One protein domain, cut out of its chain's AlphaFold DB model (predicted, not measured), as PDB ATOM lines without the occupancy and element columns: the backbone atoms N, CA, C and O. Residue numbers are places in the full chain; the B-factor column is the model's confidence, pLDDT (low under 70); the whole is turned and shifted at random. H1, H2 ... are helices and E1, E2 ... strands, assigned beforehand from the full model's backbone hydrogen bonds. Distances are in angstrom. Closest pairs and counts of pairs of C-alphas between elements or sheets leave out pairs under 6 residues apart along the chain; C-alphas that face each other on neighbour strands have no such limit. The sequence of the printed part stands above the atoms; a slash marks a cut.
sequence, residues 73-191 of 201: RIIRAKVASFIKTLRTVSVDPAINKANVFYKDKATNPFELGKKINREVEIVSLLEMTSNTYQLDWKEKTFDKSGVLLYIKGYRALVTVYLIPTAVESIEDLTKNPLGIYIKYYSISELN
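AT A GLANCE: This is residues 73 to 191 of the 201 residues of the protein "VirB8 domain-containing protein" of Mucispirillum schaedleri ASF457 (UniProt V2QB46). A twisted, curled sheet of four long strands wraps round one helix, H1, which lies along its inner face as the core piece. Two short helices, H2 and H3, lie past the last residues of H1 with a long loop, residues 97 to 108, between them, and residues 168 to 175, with the short helix H4, stick out elsewhere. The printed part has 119 residues with four named helices and four named strands, in the order H1 H2 H3 E1 E2 E3 H4 E4; the sheet runs E1 - E2 - E3 - E4, all antiparallel, and the class is mixed, helices and strands. The whole is elongated, spanning 49 by 32 by 23 A, and only just compact, close to loose, with a radius of gyration of the C-alphas of 15.8 A.

IN THESE COORDINATES: In the sheet, E1 is residues 116 to 129, 35.9 A long from first to last C-alpha; E2 is residues 132 to 143, 34.4 A; E3 is residues 148 to 162, 39.1 A; E4 is residues 180 to 190, 27.4 A, ending at C-alpha 190 (160.836, 200.450, 107.539). H1, residues 73 to 87, is 21.0 A long and begins at C-alpha 73 (170.439, 195.956, 130.146). H2 is residues 93 to 96, H3 residues 109 to 113 and H4 residues 170 to 175, with C-alpha 170 at (154.296, 183.924, 144.400).

HOW THE PARTS SIT: E1, E2 and E3 form a meander, each strand the antiparallel neighbour of the one before, in two hairpins. E1 and E2 stand at 167 degrees, with N 119 and O 140 2.9 A apart, within hydrogen-bond range. For E2 and E3, at 153 degrees, N 135 and O 156 are 2.8 A apart; for E3 and E4, at 147 degrees, N 157 and O 186 are 2.9 A apart. E1 bends by 58 degrees at residue 126, E3 by 56 degrees at residue 151 and E4 by 67 degrees at residue 183. The sheet curls round H1, two layers with the helix on one face; the closest C-alphas of H1 and E1 are those of Lys 84 and Val 120, 5.9 A apart. H3 only grazes the sheet with residues 109 to 113. H2 and H3 are close but not clearly touching, the closest C-alphas being those of Asn 96 and Phe 110, 6.6 A. H2 and H4 are not on the sheet. Every O i to N i+4 pair is within hydrogen-bond range in H1, H3 and H4; H2 is too short for one.

THE WHOLE: The C-alphas farthest apart, of Val 147 and Ala 166, are 49.3 A apart. The printed part has no cut. The link from H2 to H3 is long. Mean pLDDT of the printed part is 77.4; residues 93 to 107, 163 to 177 and 179 are under 70.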
ATOM      1  N   ARG A  73     170.242 197.195 130.912       76.06
ATOM      2  CA  ARG A  73     170.439 195.956 130.146       76.06
ATOM      3  C   ARG A  73     169.292 194.969 130.327       76.06
ATOM      4  O   ARG A  73     168.907 194.310 129.365       76.06
ATOM      5  N   ILE A  74     168.719 194.890 131.525       78.38
ATOM      6  CA  ILE A  74     167.614 193.982 131.835       78.38
ATOM      7  C   ILE A  74     166.327 194.471 131.170       78.38
ATOM      8  O   ILE A  74     165.628 193.682 130.531       78.38
ATOM      9  N   ILE A  75     166.046 195.776 131.240       79.19
ATOM     10  CA  ILE A  75     164.892 196.370 130.547       79.19
ATOM     11  C   ILE A  75     165.040 196.169 129.036       79.19
ATOM     12  O   ILE A  75     164.106 195.717 128.370       79.19
ATOM     13  N   ARG A  76     166.244 196.407 128.505       81.50
ATOM     14  CA  ARG A  76     166.566 196.187 127.094       81.50
ATOM     15  C   ARG A  76     166.334 194.736 126.666       81.50
ATOM     16  O   ARG A  76     165.654 194.489 125.672       81.50
ATOM     17  N   ALA A  77     166.831 193.775 127.442       82.94
ATOM     18  CA  ALA A  77     166.628 192.352 127.187       82.94
ATOM     19  C   ALA A  77     165.142 191.969 127.231       82.94
ATOM     20  O   ALA A  77     164.678 191.221 126.371       82.94
ATOM     21  N   LYS A  78     164.370 192.518 128.177       84.19
ATOM     22  CA  LYS A  78     162.928 192.263 128.284       84.19
ATOM     23  C   LYS A  78     162.163 192.811 127.078       84.19
ATOM     24  O   LYS A  78     161.324 192.099 126.535       84.19
ATOM     25  N   VAL A  79     162.469 194.029 126.630       84.88
ATOM     26  CA  VAL A  79     161.843 194.643 125.444       84.88
ATOM     27  C   VAL A  79     162.192 193.865 124.172       84.88
ATOM     28  O   VAL A  79     161.299 193.533 123.393       84.88
ATOM     29  N   ALA A  80     163.465 193.510 123.984       85.00
ATOM     30  CA  ALA A  80     163.902 192.691 122.854       85.00
ATOM     31  C   ALA A  80     163.227 191.309 122.862       85.00
ATOM     32  O   ALA A  80     162.715 190.859 121.835       85.00
ATOM     33  N   SER A  81     163.164 190.662 124.031       84.62
ATOM     34  CA  SER A  81     162.471 189.386 124.203       84.62
ATOM     35  C   SER A  81     160.983 189.512 123.902       84.62
ATOM     36  O   SER A  81     160.437 188.634 123.248       84.62
ATOM     37  N   PHE A  82     160.329 190.592 124.336       84.12
ATOM     38  CA  PHE A  82     158.915 190.824 124.057       84.12
ATOM     39  C   PHE A  82     158.643 190.898 122.554       84.12
ATOM     40  O   PHE A  82     157.782 190.171 122.068       84.12
ATOM     41  N   ILE A  83     159.394 191.711 121.804       84.06
ATOM     42  CA  ILE A  83     159.192 191.834 120.352       84.06
ATOM     43  C   ILE A  83     159.548 190.537 119.627       84.06
ATOM     44  O   ILE A  83     158.821 190.129 118.720       84.06
ATOM     45  N   LYS A  84     160.606 189.841 120.058       85.25
ATOM     46  CA  LYS A  84     160.958 188.529 119.510       85.25
ATOM     47  C   LYS A  84     159.816 187.535 119.690       85.25
ATOM     48  O   LYS A  84     159.390 186.934 118.708       85.25
ATOM     49  N   THR A  85     159.281 187.394 120.899       81.50
ATOM     50  CA  THR A  85     158.138 186.515 121.184       81.50
ATOM     51  C   THR A  85     156.906 186.937 120.379       81.50
ATOM     52  O   THR A  85     156.291 186.103 119.721       81.50
ATOM     53  N   LEU A  86     156.612 188.240 120.328       81.00
ATOM     54  CA  LEU A  86     155.468 188.787 119.601       81.00
ATOM     55  C   LEU A  86     155.518 188.456 118.097       81.00
ATOM     56  O   LEU A  86     154.502 188.111 117.502       81.00
ATOM     57  N   ARG A  87     156.691 188.571 117.466       84.62
ATOM     58  CA  ARG A  87     156.826 188.522 116.002       84.62
ATOM     59  C   ARG A  87     157.315 187.181 115.453       84.62
ATOM     60  O   ARG A  87     157.183 186.960 114.252       84.62
ATOM     61  N   THR A  88     157.850 186.293 116.290       83.06
ATOM     62  CA  THR A  88     158.319 184.965 115.857       83.06
ATOM     63  C   THR A  88     157.141 184.059 115.508       83.06
ATOM     64  O   THR A  88     156.178 183.944 116.267       83.06
ATOM     65  N   VAL A  89     157.243 183.380 114.365       83.69
ATOM     66  CA  VAL A  89     156.240 182.431 113.867       83.69
ATOM     67  C   VAL A  89     156.949 181.123 113.548       83.69
ATOM     68  O   VAL A  89     157.836 181.117 112.700       83.69
ATOM     69  N   SER A  90     156.568 180.036 114.225       79.31
ATOM     70  CA  SER A  90     157.144 178.700 114.032       79.31
ATOM     71  C   SER A  90     156.111 177.600 114.303       79.31
ATOM     72  O   SER A  90     155.212 177.760 115.130       79.31
ATOM     73  N   VAL A  91     156.252 176.463 113.616       74.25
ATOM     74  CA  VAL A  91     155.412 175.262 113.805       74.25
ATOM     75  C   VAL A  91     155.755 174.520 115.099       74.25
ATOM     76  O   VAL A  91     154.936 173.748 115.594       74.25
ATOM     77  N   ASP A  92     156.935 174.758 115.678       72.94
ATOM     78  CA  ASP A  92     157.398 174.029 116.859       72.94
ATOM     79  C   ASP A  92     156.434 174.217 118.056       72.94
ATOM     80  O   ASP A  92     156.225 175.351 118.517       72.94
ATOM     81  N   PRO A  93     155.841 173.133 118.598       60.69
ATOM     82  CA  PRO A  93     154.955 173.193 119.758       60.69
ATOM     83  C   PRO A  93     155.568 173.885 120.985       60.69
ATOM     84  O   PRO A  93     154.832 174.488 121.771       60.69
ATOM     85  N   ALA A  94     156.891 173.827 121.166       62.88
ATOM     86  CA  ALA A  94     157.585 174.457 122.287       62.88
ATOM     87  C   ALA A  94     157.587 175.991 122.181       62.88
ATOM     88  O   ALA A  94     157.348 176.676 123.176       62.88
ATOM     89  N   ILE A  95     157.772 176.529 120.971       62.84
ATOM     90  CA  ILE A  95     157.723 177.975 120.698       62.84
ATOM     91  C   ILE A  95     156.274 178.484 120.778       62.84
ATOM     92  O   ILE A  95     156.014 179.570 121.293       62.84
ATOM     93  N   ASN A  96     155.307 177.664 120.361       59.03
ATOM     94  CA  ASN A  96     153.885 178.009 120.399       59.03
ATOM     95  C   ASN A  96     153.314 178.144 121.819       59.03
ATOM     96  O   ASN A  96     152.450 178.992 122.049       59.03
ATOM     97  N   LYS A  97     153.833 177.391 122.802       57.19
ATOM     98  CA  LYS A  97     153.448 177.550 124.219       57.19
ATOM     99  C   LYS A  97     153.818 178.919 124.800       57.19
ATOM    100  O   LYS A  97     153.189 179.342 125.764       57.19
ATOM    101  N   ALA A  98     154.785 179.628 124.216       55.34
ATOM    102  CA  ALA A  98     155.123 180.992 124.627       55.34
ATOM    103  C   ALA A  98     154.154 182.053 124.062       55.34
ATOM    104  O   ALA A  98     154.051 183.141 124.620       55.34
ATOM    105  N   ASN A  99     153.403 181.732 122.998       56.38
ATOM    106  CA  ASN A  99     152.611 182.683 122.202       56.38
ATOM    107  C   ASN A  99     151.087 182.578 122.408       56.38
ATOM    108  O   ASN A  99     150.308 182.932 121.527       56.38
ATOM    109  N   VAL A 100     150.627 182.145 123.585       53.81
ATOM    110  CA  VAL A 100     149.214 181.789 123.884       53.81
ATOM    111  C   VAL A 100     148.223 182.983 123.879       53.81
ATOM    112  O   VAL A 100     147.051 182.835 124.208       53.81
ATOM    113  N   PHE A 101     148.626 184.177 123.438       53.47
ATOM    114  CA  PHE A 101     147.833 185.412 123.541       53.47
ATOM    115  C   PHE A 101     147.217 185.937 122.230       53.47
ATOM    116  O   PHE A 101     146.794 187.092 122.175       53.47
ATOM    117  N   TYR A 102     147.093 185.118 121.183       54.81
ATOM    118  CA  TYR A 102     146.466 185.548 119.925       54.81
ATOM    119  C   TYR A 102     145.052 184.978 119.755       54.81
ATOM    120  O   TYR A 102     144.870 183.792 119.488       54.81
ATOM    121  N   LYS A 103     144.040 185.844 119.915       56.56
ATOM    122  CA  LYS A 103     142.607 185.503 119.790       56.56
ATOM    123  C   LYS A 103     142.108 185.420 118.339       56.56
ATOM    124  O   LYS A 103     141.093 184.776 118.089       56.56
ATOM    125  N   ASP A 104     142.791 186.063 117.394       62.41
ATOM    126  CA  ASP A 104     142.390 186.112 115.983       62.41
ATOM    127  C   ASP A 104     143.054 184.990 115.164       62.41
ATOM    128  O   ASP A 104     144.270 184.815 115.220       62.41
ATOM    129  N   LYS A 105     142.262 184.242 114.381       62.09
ATOM    130  CA  LYS A 105     142.727 183.109 113.561       62.09
ATOM    131  C   LYS A 105     143.671 183.535 112.435       62.09
ATOM    132  O   LYS A 105     144.561 182.763 112.094       62.09
ATOM    133  N   ALA A 106     143.486 184.725 111.860       60.56
ATOM    134  CA  ALA A 106     144.313 185.201 110.746       60.56
ATOM    135  C   ALA A 106     145.710 185.649 111.205       60.56
ATOM    136  O   ALA A 106     146.691 185.471 110.484       60.56
ATOM    137  N   THR A 107     145.795 186.183 112.423       63.31
ATOM    138  CA  THR A 107     147.033 186.694 113.030       63.31
ATOM    139  C   THR A 107     147.706 185.660 113.944       63.31
ATOM    140  O   THR A 107     148.787 185.905 114.474       63.31
ATOM    141  N   ASN A 108     147.090 184.486 114.137       71.50
ATOM    142  CA  ASN A 108     147.601 183.451 115.029       71.50
ATOM    143  C   ASN A 108     148.942 182.885 114.512       71.50
ATOM    144  O   ASN A 108     148.967 182.281 113.431       71.50
ATOM    145  N   PRO A 109     150.041 182.991 115.285       72.94
ATOM    146  CA  PRO A 109     151.338 182.431 114.914       72.94
ATOM    147  C   PRO A 109     151.302 180.932 114.606       72.94
ATOM    148  O   PRO A 109     152.062 180.475 113.764       72.94
ATOM    149  N   PHE A 110     150.402 180.161 115.220       73.00
ATOM    150  CA  PHE A 110     150.284 178.728 114.957       73.00
ATOM    151  C   PHE A 110     149.762 178.438 113.543       73.00
ATOM    152  O   PHE A 110     150.313 177.606 112.824       73.00
ATOM    153  N   GLU A 111     148.714 179.144 113.116       76.56
ATOM    154  CA  GLU A 111     148.139 178.967 111.776       76.56
ATOM    155  C   GLU A 111     149.052 179.546 110.691       76.56
ATOM    156  O   GLU A 111     149.174 178.968 109.608       76.56
ATOM    157  N   LEU A 112     149.747 180.647 110.993       77.38
ATOM    158  CA  LEU A 112     150.776 181.204 110.118       77.38
ATOM    159  C   LEU A 112     151.983 180.264 110.003       77.38
ATOM    160  O   LEU A 112     152.469 180.048 108.895       77.38
ATOM    161  N   GLY A 113     152.395 179.639 111.109       76.62
ATOM    162  CA  GLY A 113     153.501 178.683 111.174       76.62
ATOM    163  C   GLY A 113     153.351 177.537 110.181       76.62
ATOM    164  O   GLY A 113     154.314 177.154 109.525       76.62
ATOM    165  N   LYS A 114     152.129 177.026 109.983       79.94
ATOM    166  CA  LYS A 114     151.851 175.946 109.015       79.94
ATOM    167  C   LYS A 114     152.212 176.306 107.568       79.94
ATOM    168  O   LYS A 114     152.334 175.411 106.731       79.94
ATOM    169  N   LYS A 115     152.321 177.599 107.255       82.56
ATOM    170  CA  LYS A 115     152.604 178.115 105.911       82.56
ATOM    171  C   LYS A 115     154.003 178.705 105.806       82.56
ATOM    172  O   LYS A 115     154.666 178.482 104.803       82.56
ATOM    173  N   ILE A 116     154.418 179.469 106.811       84.50
ATOM    174  CA  ILE A 116     155.648 180.256 106.789       84.50
ATOM    175  C   ILE A 116     156.396 180.116 108.109       84.50
ATOM    176  O   ILE A 116     155.790 179.989 109.171       84.50
ATOM    177  N   ASN A 117     157.715 180.229 108.046       86.38
ATOM    178  CA  ASN A 117     158.553 180.419 109.220       86.38
ATOM    179  C   ASN A 117     159.036 181.871 109.243       86.38
ATOM    180  O   ASN A 117     159.456 182.398 108.212       86.38
ATOM    181  N   ARG A 118     158.978 182.538 110.396       88.25
ATOM    182  CA  ARG A 118     159.463 183.916 110.529       88.25
ATOM    183  C   ARG A 118     160.470 184.020 111.654       88.25
ATOM    184  O   ARG A 118     160.139 183.803 112.819       88.25
ATOM    185  N   GLU A 119     161.669 184.437 111.285       87.44
ATOM    186  CA  GLU A 119     162.760 184.703 112.203       87.44
ATOM    187  C   GLU A 119     162.922 186.207 112.427       87.44
ATOM    188  O   GLU A 119     162.835 187.005 111.490       87.44
ATOM    189  N   VAL A 120     163.155 186.584 113.683       88.12
ATOM    190  CA  VAL A 120     163.292 187.973 114.133       88.12
ATOM    191  C   VAL A 120     164.727 188.210 114.588       88.12
ATOM    192  O   VAL A 120     165.184 187.598 115.555       88.12
ATOM    193  N   GLU A 121     165.411 189.136 113.922       87.94
ATOM    194  CA  GLU A 121     166.787 189.530 114.221       87.94
ATOM    195  C   GLU A 121     166.820 190.978 114.722       87.94
ATOM    196  O   GLU A 121     166.533 191.916 113.976       87.94
ATOM    197  N   ILE A 122     167.159 191.160 116.001       86.88
ATOM    198  CA  ILE A 122     167.247 192.485 116.623       86.88
ATOM    199  C   ILE A 122     168.490 193.209 116.101       86.88
ATOM    200  O   ILE A 122     169.603 192.724 116.282       86.88
ATOM    201  N   VAL A 123     168.296 194.381 115.492       86.81
ATOM    202  CA  VAL A 123     169.379 195.198 114.924       86.81
ATOM    203  C   VAL A 123     169.877 196.211 115.943       86.81
ATOM    204  O   VAL A 123     171.076 196.320 116.178       86.81
ATOM    205  N   SER A 124     168.969 196.975 116.550       83.19
ATOM    206  CA  SER A 124     169.351 197.991 117.526       83.19
ATOM    207  C   SER A 124     168.266 198.225 118.564       83.19
ATOM    208  O   SER A 124     167.081 198.003 118.316       83.19
ATOM    209  N   LEU A 125     168.692 198.674 119.742       84.75
ATOM    210  CA  LEU A 125     167.812 199.056 120.833       84.75
ATOM    211  C   LEU A 125     168.369 200.304 121.509       84.75
ATOM    212  O   LEU A 125     169.409 200.253 122.170       84.75
ATOM    213  N   LEU A 126     167.674 201.417 121.318       85.44
ATOM    214  CA  LEU A 126     168.061 202.737 121.791       85.44
ATOM    215  C   LEU A 126     167.048 203.237 122.814       85.44
ATOM    216  O   LEU A 126     165.848 203.010 122.688       85.44
ATOM    217  N   GLU A 127     167.529 203.927 123.836       84.06
ATOM    218  CA  GLU A 127     166.667 204.652 124.763       84.06
ATOM    219  C   GLU A 127     166.368 206.034 124.176       84.06
ATOM    220  O   GLU A 127     167.289 206.751 123.787       84.06
ATOM    221  N   MET A 128     165.089 206.395 124.079       76.62
ATOM    222  CA  MET A 128     164.669 207.734 123.650       76.62
ATOM    223  C   MET A 128     164.385 208.642 124.846       76.62
ATOM    224  O   MET A 128     164.704 209.826 124.825       76.62
ATOM    225  N   THR A 129     163.764 208.081 125.883       83.69
ATOM    226  CA  THR A 129     163.461 208.730 127.165       83.69
ATOM    227  C   THR A 129     163.629 207.699 128.280       83.69
ATOM    228  O   THR A 129     163.751 206.513 127.987       83.69
ATOM    229  N   SER A 130     163.538 208.113 129.547       79.38
ATOM    230  CA  SER A 130     163.702 207.222 130.713       79.38
ATOM    231  C   SER A 130     162.836 205.952 130.687       79.38
ATOM    232  O   SER A 130     163.148 204.956 131.338       79.38
ATOM    233  N   ASN A 131     161.718 205.984 129.955       82.44
ATOM    234  CA  ASN A 131     160.728 204.912 129.932       82.44
ATOM    235  C   ASN A 131     160.389 204.440 128.511       82.44
ATOM    236  O   ASN A 131     159.599 203.508 128.371       82.44
ATOM    237  N   THR A 132     160.938 205.061 127.463       85.75
ATOM    238  CA  THR A 132     160.612 204.740 126.067       85.75
ATOM    239  C   THR A 132     161.850 204.297 125.307       85.75
ATOM    240  O   THR A 132     162.864 204.994 125.257       85.75
ATOM    241  N   TYR A 133     161.724 203.147 124.655       87.56
ATOM    242  CA  TYR A 133     162.785 202.480 123.923       87.56
ATOM    243  C   TYR A 133     162.407 202.357 122.450       87.56
ATOM    244  O   TYR A 133     161.302 201.923 122.122       87.56
ATOM    245  N   GLN A 134     163.337 202.707 121.571       86.00
ATOM    246  CA  GLN A 134     163.256 202.439 120.145       86.00
ATOM    247  C   GLN A 134     163.971 201.124 119.838       86.00
ATOM    248  O   GLN A 134     165.163 200.991 120.105       86.00
ATOM    249  N   LEU A 135     163.256 200.165 119.259       90.81
ATOM    250  CA  LEU A 135     163.795 198.883 118.822       90.81
ATOM    251  C   LEU A 135     163.693 198.779 117.303       90.81
ATOM    252  O   LEU A 135     162.587 198.814 116.768       90.81
ATOM    253  N   ASP A 136     164.817 198.556 116.634       89.12
ATOM    254  CA  ASP A 136     164.846 198.245 115.208       89.12
ATOM    255  C   ASP A 136     165.217 196.772 115.020       89.12
ATOM    256  O   ASP A 136     166.173 196.274 115.625       89.12
ATOM    257  N   TRP A 137     164.474 196.057 114.177       91.50
ATOM    258  CA  TRP A 137     164.737 194.653 113.858       91.50
ATOM    259  C   TRP A 137     164.461 194.347 112.389       91.50
ATOM    260  O   TRP A 137     163.785 195.099 111.684       91.50
ATOM    261  N   LYS A 138     164.991 193.217 111.927       90.94
ATOM    262  CA  LYS A 138     164.703 192.641 110.613       90.94
ATOM    263  C   LYS A 138     163.950 191.330 110.788       90.94
ATOM    264  O   LYS A 138     164.244 190.548 111.690       90.94
ATOM    265  N   GLU A 139     162.983 191.086 109.916       90.12
ATOM    266  CA  GLU A 139     162.242 189.832 109.851       90.12
ATOM    267  C   GLU A 139     162.598 189.096 108.577       90.12
ATOM    268  O   GLU A 139     162.354 189.601 107.481       90.12
ATOM    269  N   LYS A 140     163.145 187.893 108.729       89.12
ATOM    270  CA  LYS A 140     163.388 186.970 107.624       89.12
ATOM    271  C   LYS A 140     162.211 186.014 107.570       89.12
ATOM    272  O   LYS A 140     161.952 185.286 108.530       89.12
ATOM    273  N   THR A 141     161.465 186.055 106.473       86.69
ATOM    274  CA  THR A 141     160.356 185.125 106.257       86.69
ATOM    275  C   THR A 141     160.811 184.039 105.303       86.69
ATOM    276  O   THR A 141     161.291 184.331 104.211       86.69
ATOM    277  N   PHE A 142     160.638 182.795 105.718       87.25
ATOM    278  CA  PHE A 142     160.956 181.605 104.953       87.25
ATOM    279  C   PHE A 142     159.669 180.852 104.616       87.25
ATOM    280  O   PHE A 142     158.705 180.860 105.387       87.25
ATOM    281  N   ASP A 143     159.665 180.174 103.477       85.56
ATOM    282  CA  ASP A 143     158.677 179.142 103.182       85.56
ATOM    283  C   ASP A 143     158.885 177.931 104.111       85.56
ATOM    284  O   ASP A 143     159.950 177.759 104.713       85.56
ATOM    285  N   LYS A 144     157.897 177.042 104.200       81.69
ATOM    286  CA  LYS A 144     157.972 175.777 104.954       81.69
ATOM    287  C   LYS A 144     159.170 174.897 104.570       81.69
ATOM    288  O   LYS A 144     159.631 174.101 105.379       81.69
ATOM    289  N   SER A 145     159.674 175.047 103.348       81.62
ATOM    290  CA  SER A 145     160.850 174.334 102.841       81.62
ATOM    291  C   SER A 145     162.183 174.992 103.227       81.62
ATOM    292  O   SER A 145     163.234 174.485 102.849       81.62
ATOM    293  N   GLY A 146     162.162 176.115 103.956       80.06
ATOM    294  CA  GLY A 146     163.359 176.844 104.392       80.06
ATOM    295  C   GLY A 146     163.913 177.840 103.370       80.06
ATOM    296  O   GLY A 146     164.954 178.444 103.608       80.06
ATOM    297  N   VAL A 147     163.227 178.043 102.241       86.50
ATOM    298  CA  VAL A 147     163.622 179.037 101.231       86.50
ATOM    299  C   VAL A 147     163.241 180.434 101.711       86.50
ATOM    300  O   VAL A 147     162.095 180.664 102.093       86.50
ATOM    301  N   LEU A 148     164.190 181.372 101.684       84.69
ATOM    302  CA  LEU A 148     163.950 182.769 102.046       84.69
ATOM    303  C   LEU A 148     163.015 183.430 101.020       84.69
ATOM    304  O   LEU A 148     163.319 183.453  99.832       84.69
ATOM    305  N   LEU A 149     161.898 183.989 101.489       87.69
ATOM    306  CA  LEU A 149     160.918 184.692 100.660       87.69
ATOM    307  C   LEU A 149     161.242 186.183 100.558       87.69
ATOM    308  O   LEU A 149     161.369 186.725  99.467       87.69
ATOM    309  N   TYR A 150     161.358 186.853 101.704       84.31
ATOM    310  CA  TYR A 150     161.677 188.276 101.780       84.31
ATOM    311  C   TYR A 150     162.210 188.648 103.163       84.31
ATOM    312  O   TYR A 150     161.975 187.954 104.160       84.31
ATOM    313  N   ILE A 151     162.902 189.786 103.210       87.31
ATOM    314  CA  ILE A 151     163.379 190.417 104.438       87.31
ATOM    315  C   ILE A 151     162.702 191.777 104.564       87.31
ATOM    316  O   ILE A 151     162.722 192.561 103.619       87.31
ATOM    317  N   LYS A 152     162.115 192.063 105.727       87.81
ATOM    318  CA  LYS A 152     161.496 193.363 106.027       87.81
ATOM    319  C   LYS A 152     162.090 193.969 107.288       87.81
ATOM    320  O   LYS A 152     162.308 193.259 108.269       87.81
ATOM    321  N   GLY A 153     162.361 195.270 107.257       89.25
ATOM    322  CA  GLY A 153     162.800 196.028 108.426       89.25
ATOM    323  C   GLY A 153     161.608 196.598 109.184       89.25
ATOM    324  O   GLY A 153     160.615 196.991 108.579       89.25
ATOM    325  N   TYR A 154     161.707 196.680 110.505       89.75
ATOM    326  CA  TYR A 154     160.687 197.290 111.349       89.75
ATOM    327  C   TYR A 154     161.324 198.111 112.460       89.75
ATOM    328  O   TYR A 154     162.441 197.836 112.903       89.75
ATOM    329  N   ARG A 155     160.563 199.098 112.923       89.81
ATOM    330  CA  ARG A 155     160.861 199.925 114.085       89.81
ATOM    331  C   ARG A 155     159.702 199.861 115.060       89.81
ATOM    332  O   ARG A 155     158.551 199.989 114.652       89.81
ATOM    333  N   ALA A 156     160.003 199.715 116.341       88.94
ATOM    334  CA  ALA A 156     159.035 199.827 117.417       88.94
ATOM    335  C   ALA A 156     159.436 200.910 118.402       88.94
ATOM    336  O   ALA A 156     160.607 201.049 118.743       88.94
ATOM    337  N   LEU A 157     158.433 201.614 118.909       89.19
ATOM    338  CA  LEU A 157     158.539 202.437 120.102       89.19
ATOM    339  C   LEU A 157     157.803 201.723 121.222       89.19
ATOM    340  O   LEU A 157     156.608 201.462 121.097       89.19
ATOM    341  N   VAL A 158     158.515 201.389 122.293       86.94
ATOM    342  CA  VAL A 158     157.988 200.625 123.423       86.94
ATOM    343  C   VAL A 158     158.139 201.448 124.691       86.94
ATOM    344  O   VAL A 158     159.251 201.799 125.079       86.94
ATOM    345  N   THR A 159     157.021 201.729 125.352       86.19
ATOM    346  CA  THR A 159     156.991 202.431 126.636       86.19
ATOM    347  C   THR A 159     156.799 201.433 127.767       86.19
ATOM    348  O   THR A 159     155.820 200.685 127.793       86.19
ATOM    349  N   VAL A 160     157.724 201.446 128.719       84.56
ATOM    350  CA  VAL A 160     157.795 200.537 129.862       84.56
ATOM    351  C   VAL A 160     157.408 201.282 131.138       84.56
ATOM    352  O   VAL A 160     157.715 202.461 131.311       84.56
ATOM    353  N   TYR A 161     156.720 200.598 132.043       82.12
ATOM    354  CA  TYR A 161     156.452 201.088 133.387       82.12
ATOM    355  C   TYR A 161     156.762 200.006 134.414       82.12
ATOM    356  O   TYR A 161     156.678 198.809 134.137       82.12
ATOM    357  N   LEU A 162     157.153 200.461 135.597       73.44
ATOM    358  CA  LEU A 162     157.442 199.610 136.736       73.44
ATOM    359  C   LEU A 162     156.263 199.708 137.683       73.44
ATOM    360  O   LEU A 162     155.802 200.812 137.975       73.44
ATOM    361  N   ILE A 163     155.773 198.564 138.135       64.81
ATOM    362  CA  ILE A 163     154.799 198.504 139.214       64.81
ATOM    363  C   ILE A 163     155.595 198.226 140.498       64.81
ATOM    364  O   ILE A 163     156.054 197.101 140.680       64.81
ATOM    365  N   PRO A 164     155.820 199.230 141.367       57.81
ATOM    366  CA  PRO A 164     156.592 199.056 142.597       57.81
ATOM    367  C   PRO A 164     155.789 198.415 143.745       57.81
ATOM    368  O   PRO A 164     156.228 198.473 144.893       57.81
ATOM    369  N   THR A 165     154.602 197.850 143.500       51.88
ATOM    370  CA  THR A 165     153.784 197.292 144.582       51.88
ATOM    371  C   THR A 165     154.303 195.937 145.049       51.88
ATOM    372  O   THR A 165     154.658 195.070 144.251       51.88
ATOM    373  N   ALA A 166     154.358 195.806 146.380       53.25
ATOM    374  CA  ALA A 166     154.678 194.587 147.107       53.25
ATOM    375  C   ALA A 166     153.934 193.412 146.480       53.25
ATOM    376  O   ALA A 166     152.721 193.464 146.301       53.25
ATOM    377  N   VAL A 167     154.687 192.402 146.066       54.22
ATOM    378  CA  VAL A 167     154.158 191.385 145.169       54.22
ATOM    379  C   VAL A 167     153.195 190.499 145.949       54.22
ATOM    380  O   VAL A 167     153.590 189.822 146.892       54.22
ATOM    381  N   GLU A 168     151.917 190.567 145.586       57.84
ATOM    382  CA  GLU A 168     150.814 189.973 146.353       57.84
ATOM    383  C   GLU A 168     150.748 188.439 146.192       57.84
ATOM    384  O   GLU A 168     150.121 187.757 147.000       57.84
ATOM    385  N   SER A 169     151.430 187.875 145.183       62.78
ATOM    386  CA  SER A 169     151.408 186.442 144.858       62.78
ATOM    387  C   SER A 169     152.767 185.899 144.394       62.78
ATOM    388  O   SER A 169     153.466 186.505 143.579       62.78
ATOM    389  N   ILE A 170     153.115 184.689 144.854       59.91
ATOM    390  CA  ILE A 170     154.296 183.924 144.400       59.91
ATOM    391  C   ILE A 170     154.207 183.613 142.896       59.91
ATOM    392  O   ILE A 170     155.228 183.544 142.206       59.91
ATOM    393  N   GLU A 171     152.995 183.456 142.362       65.62
ATOM    394  CA  GLU A 171     152.791 183.198 140.937       65.62
ATOM    395  C   GLU A 171     153.220 184.400 140.080       65.62
ATOM    396  O   GLU A 171     153.884 184.229 139.053       65.62
ATOM    397  N   ASP A 172     152.929 185.616 140.541       62.38
ATOM    398  CA  ASP A 172     153.307 186.849 139.848       62.38
ATOM    399  C   ASP A 172     154.811 187.122 139.949       62.38
ATOM    400  O   ASP A 172     155.431 187.510 138.956       62.38
ATOM    401  N   LEU A 173     155.434 186.806 141.093       62.44
ATOM    402  CA  LEU A 173     156.896 186.824 141.244       62.44
ATOM    403  C   LEU A 173     157.594 185.853 140.296       62.44
ATOM    404  O   LEU A 173     158.637 186.181 139.736       62.44
ATOM    405  N   THR A 174     157.024 184.666 140.097       66.31
ATOM    406  CA  THR A 174     157.619 183.647 139.224       66.31
ATOM    407  C   THR A 174     157.568 184.082 137.757       66.31
ATOM    408  O   THR A 174     158.504 183.831 136.997       66.31
ATOM    409  N   LYS A 175     156.497 184.769 137.342       66.88
ATOM    410  CA  LYS A 175     156.318 185.245 135.960       66.88
ATOM    411  C   LYS A 175     157.056 186.557 135.678       66.88
ATOM    412  O   LYS A 175     157.538 186.765 134.559       66.88
ATOM    413  N   ASN A 176     157.123 187.462 136.655       69.25
ATOM    414  CA  ASN A 176     157.708 188.790 136.490       69.25
ATOM    415  C   ASN A 176     158.339 189.320 137.793       69.25
ATOM    416  O   ASN A 176     157.825 190.272 138.384       69.25
ATOM    417  N   PRO A 177     159.498 188.781 138.211       66.19
ATOM    418  CA  PRO A 177     160.128 189.130 139.491       66.19
ATOM    419  C   PRO A 177     160.571 190.598 139.586       66.19
ATOM    420  O   PRO A 177     160.842 191.093 140.674       66.19
ATOM    421  N   LEU A 178     160.659 191.298 138.450       70.38
ATOM    422  CA  LEU A 178     161.125 192.684 138.361       70.38
ATOM    423  C   LEU A 178     159.991 193.704 138.199       70.38
ATOM    424  O   LEU A 178     160.267 194.897 138.096       70.38
ATOM    425  N   GLY A 179     158.732 193.258 138.117       68.38
ATOM    426  CA  GLY A 179     157.581 194.154 137.970       68.38
ATOM    427  C   GLY A 179     157.633 195.035 136.715       68.38
ATOM    428  O   GLY A 179     157.121 196.154 136.728       68.38
ATOM    429  N   ILE A 180     158.278 194.560 135.639       77.12
ATOM    430  CA  ILE A 180     158.422 195.296 134.375       77.12
ATOM    431  C   ILE A 180     157.205 195.019 133.497       77.12
ATOM    432  O   ILE A 180     156.983 193.873 133.096       77.12
ATOM    433  N   TYR A 181     156.458 196.060 133.148       79.75
ATOM    434  CA  TYR A 181     155.289 195.963 132.280       79.75
ATOM    435  C   TYR A 181     155.419 196.894 131.076       79.75
ATOM    436  O   TYR A 181     156.009 197.972 131.144       79.75
ATOM    437  N   ILE A 182     154.852 196.474 129.947       81.12
ATOM    438  CA  ILE A 182     154.813 197.274 128.721       81.12
ATOM    439  C   ILE A 182     153.481 198.017 128.701       81.12
ATOM    440  O   ILE A 182     152.426 197.389 128.687       81.12
ATOM    441  N   LYS A 183     153.529 199.352 128.726       80.25
ATOM    442  CA  LYS A 183     152.336 200.210 128.740       80.25
ATOM    443  C   LYS A 183     151.749 200.351 127.343       80.25
ATOM    444  O   LYS A 183     150.560 200.147 127.135       80.25
ATOM    445  N   TYR A 184     152.608 200.721 126.399       78.50
ATOM    446  CA  TYR A 184     152.245 200.996 125.019       78.50
ATOM    447  C   TYR A 184     153.365 200.534 124.105       78.50
ATOM    448  O   TYR A 184     154.542 200.641 124.454       78.50
ATOM    449  N   TYR A 185     152.994 200.064 122.921       86.06
ATOM    450  CA  TYR A 185     153.935 199.836 121.842       86.06
ATOM    451  C   TYR A 185     153.321 200.289 120.517       86.06
ATOM    452  O   TYR A 185     152.113 200.183 120.314       86.06
ATOM    453  N   SER A 186     154.157 200.800 119.625       86.44
ATOM    454  CA  SER A 186     153.798 201.126 118.244       86.44
ATOM    455  C   SER A 186     154.847 200.526 117.323       86.44
ATOM    456  O   SER A 186     156.026 200.598 117.653       86.44
ATOM    457  N   ILE A 187     154.428 199.915 116.212       88.94
ATOM    458  CA  ILE A 187     155.313 199.268 115.235       88.94
ATOM    459  C   ILE A 187     155.099 199.912 113.869       88.94
ATOM    460  O   ILE A 187     153.965 200.116 113.443       88.94
ATOM    461  N   SER A 188     156.187 200.183 113.160       89.12
ATOM    462  CA  SER A 188     156.183 200.696 111.793       89.12
ATOM    463  C   SER A 188     157.118 199.866 110.919       89.12
ATOM    464  O   SER A 188     158.211 199.499 111.348       89.12
ATOM    465  N   GLU A 189     156.681 199.546 109.701       89.00
ATOM    466  CA  GLU A 189     157.546 198.937 108.688       89.00
ATOM    467  C   GLU A 189     158.527 199.996 108.182       89.00
ATOM    468  O   GLU A 189     158.147 201.118 107.847       89.00
ATOM    469  N   LEU A 190     159.808 199.648 108.173       85.38
ATOM    470  CA  LEU A 190     160.836 200.450 107.539       85.38
ATOM    471  C   LEU A 190     160.825 200.055 106.069       85.38
ATOM    472  O   LEU A 190     161.242 198.948 105.728       85.38
ATOM    473  N   ASN A 191     160.340 200.948 105.210       73.69
ATOM    474  CA  ASN A 191     160.479 200.773 103.770       73.69
ATOM    475  C   ASN A 191     161.980 200.715 103.466       73.69
ATOM    476  O   ASN A 191     162.655 201.746 103.475       73.69
TER     477      ASN A 191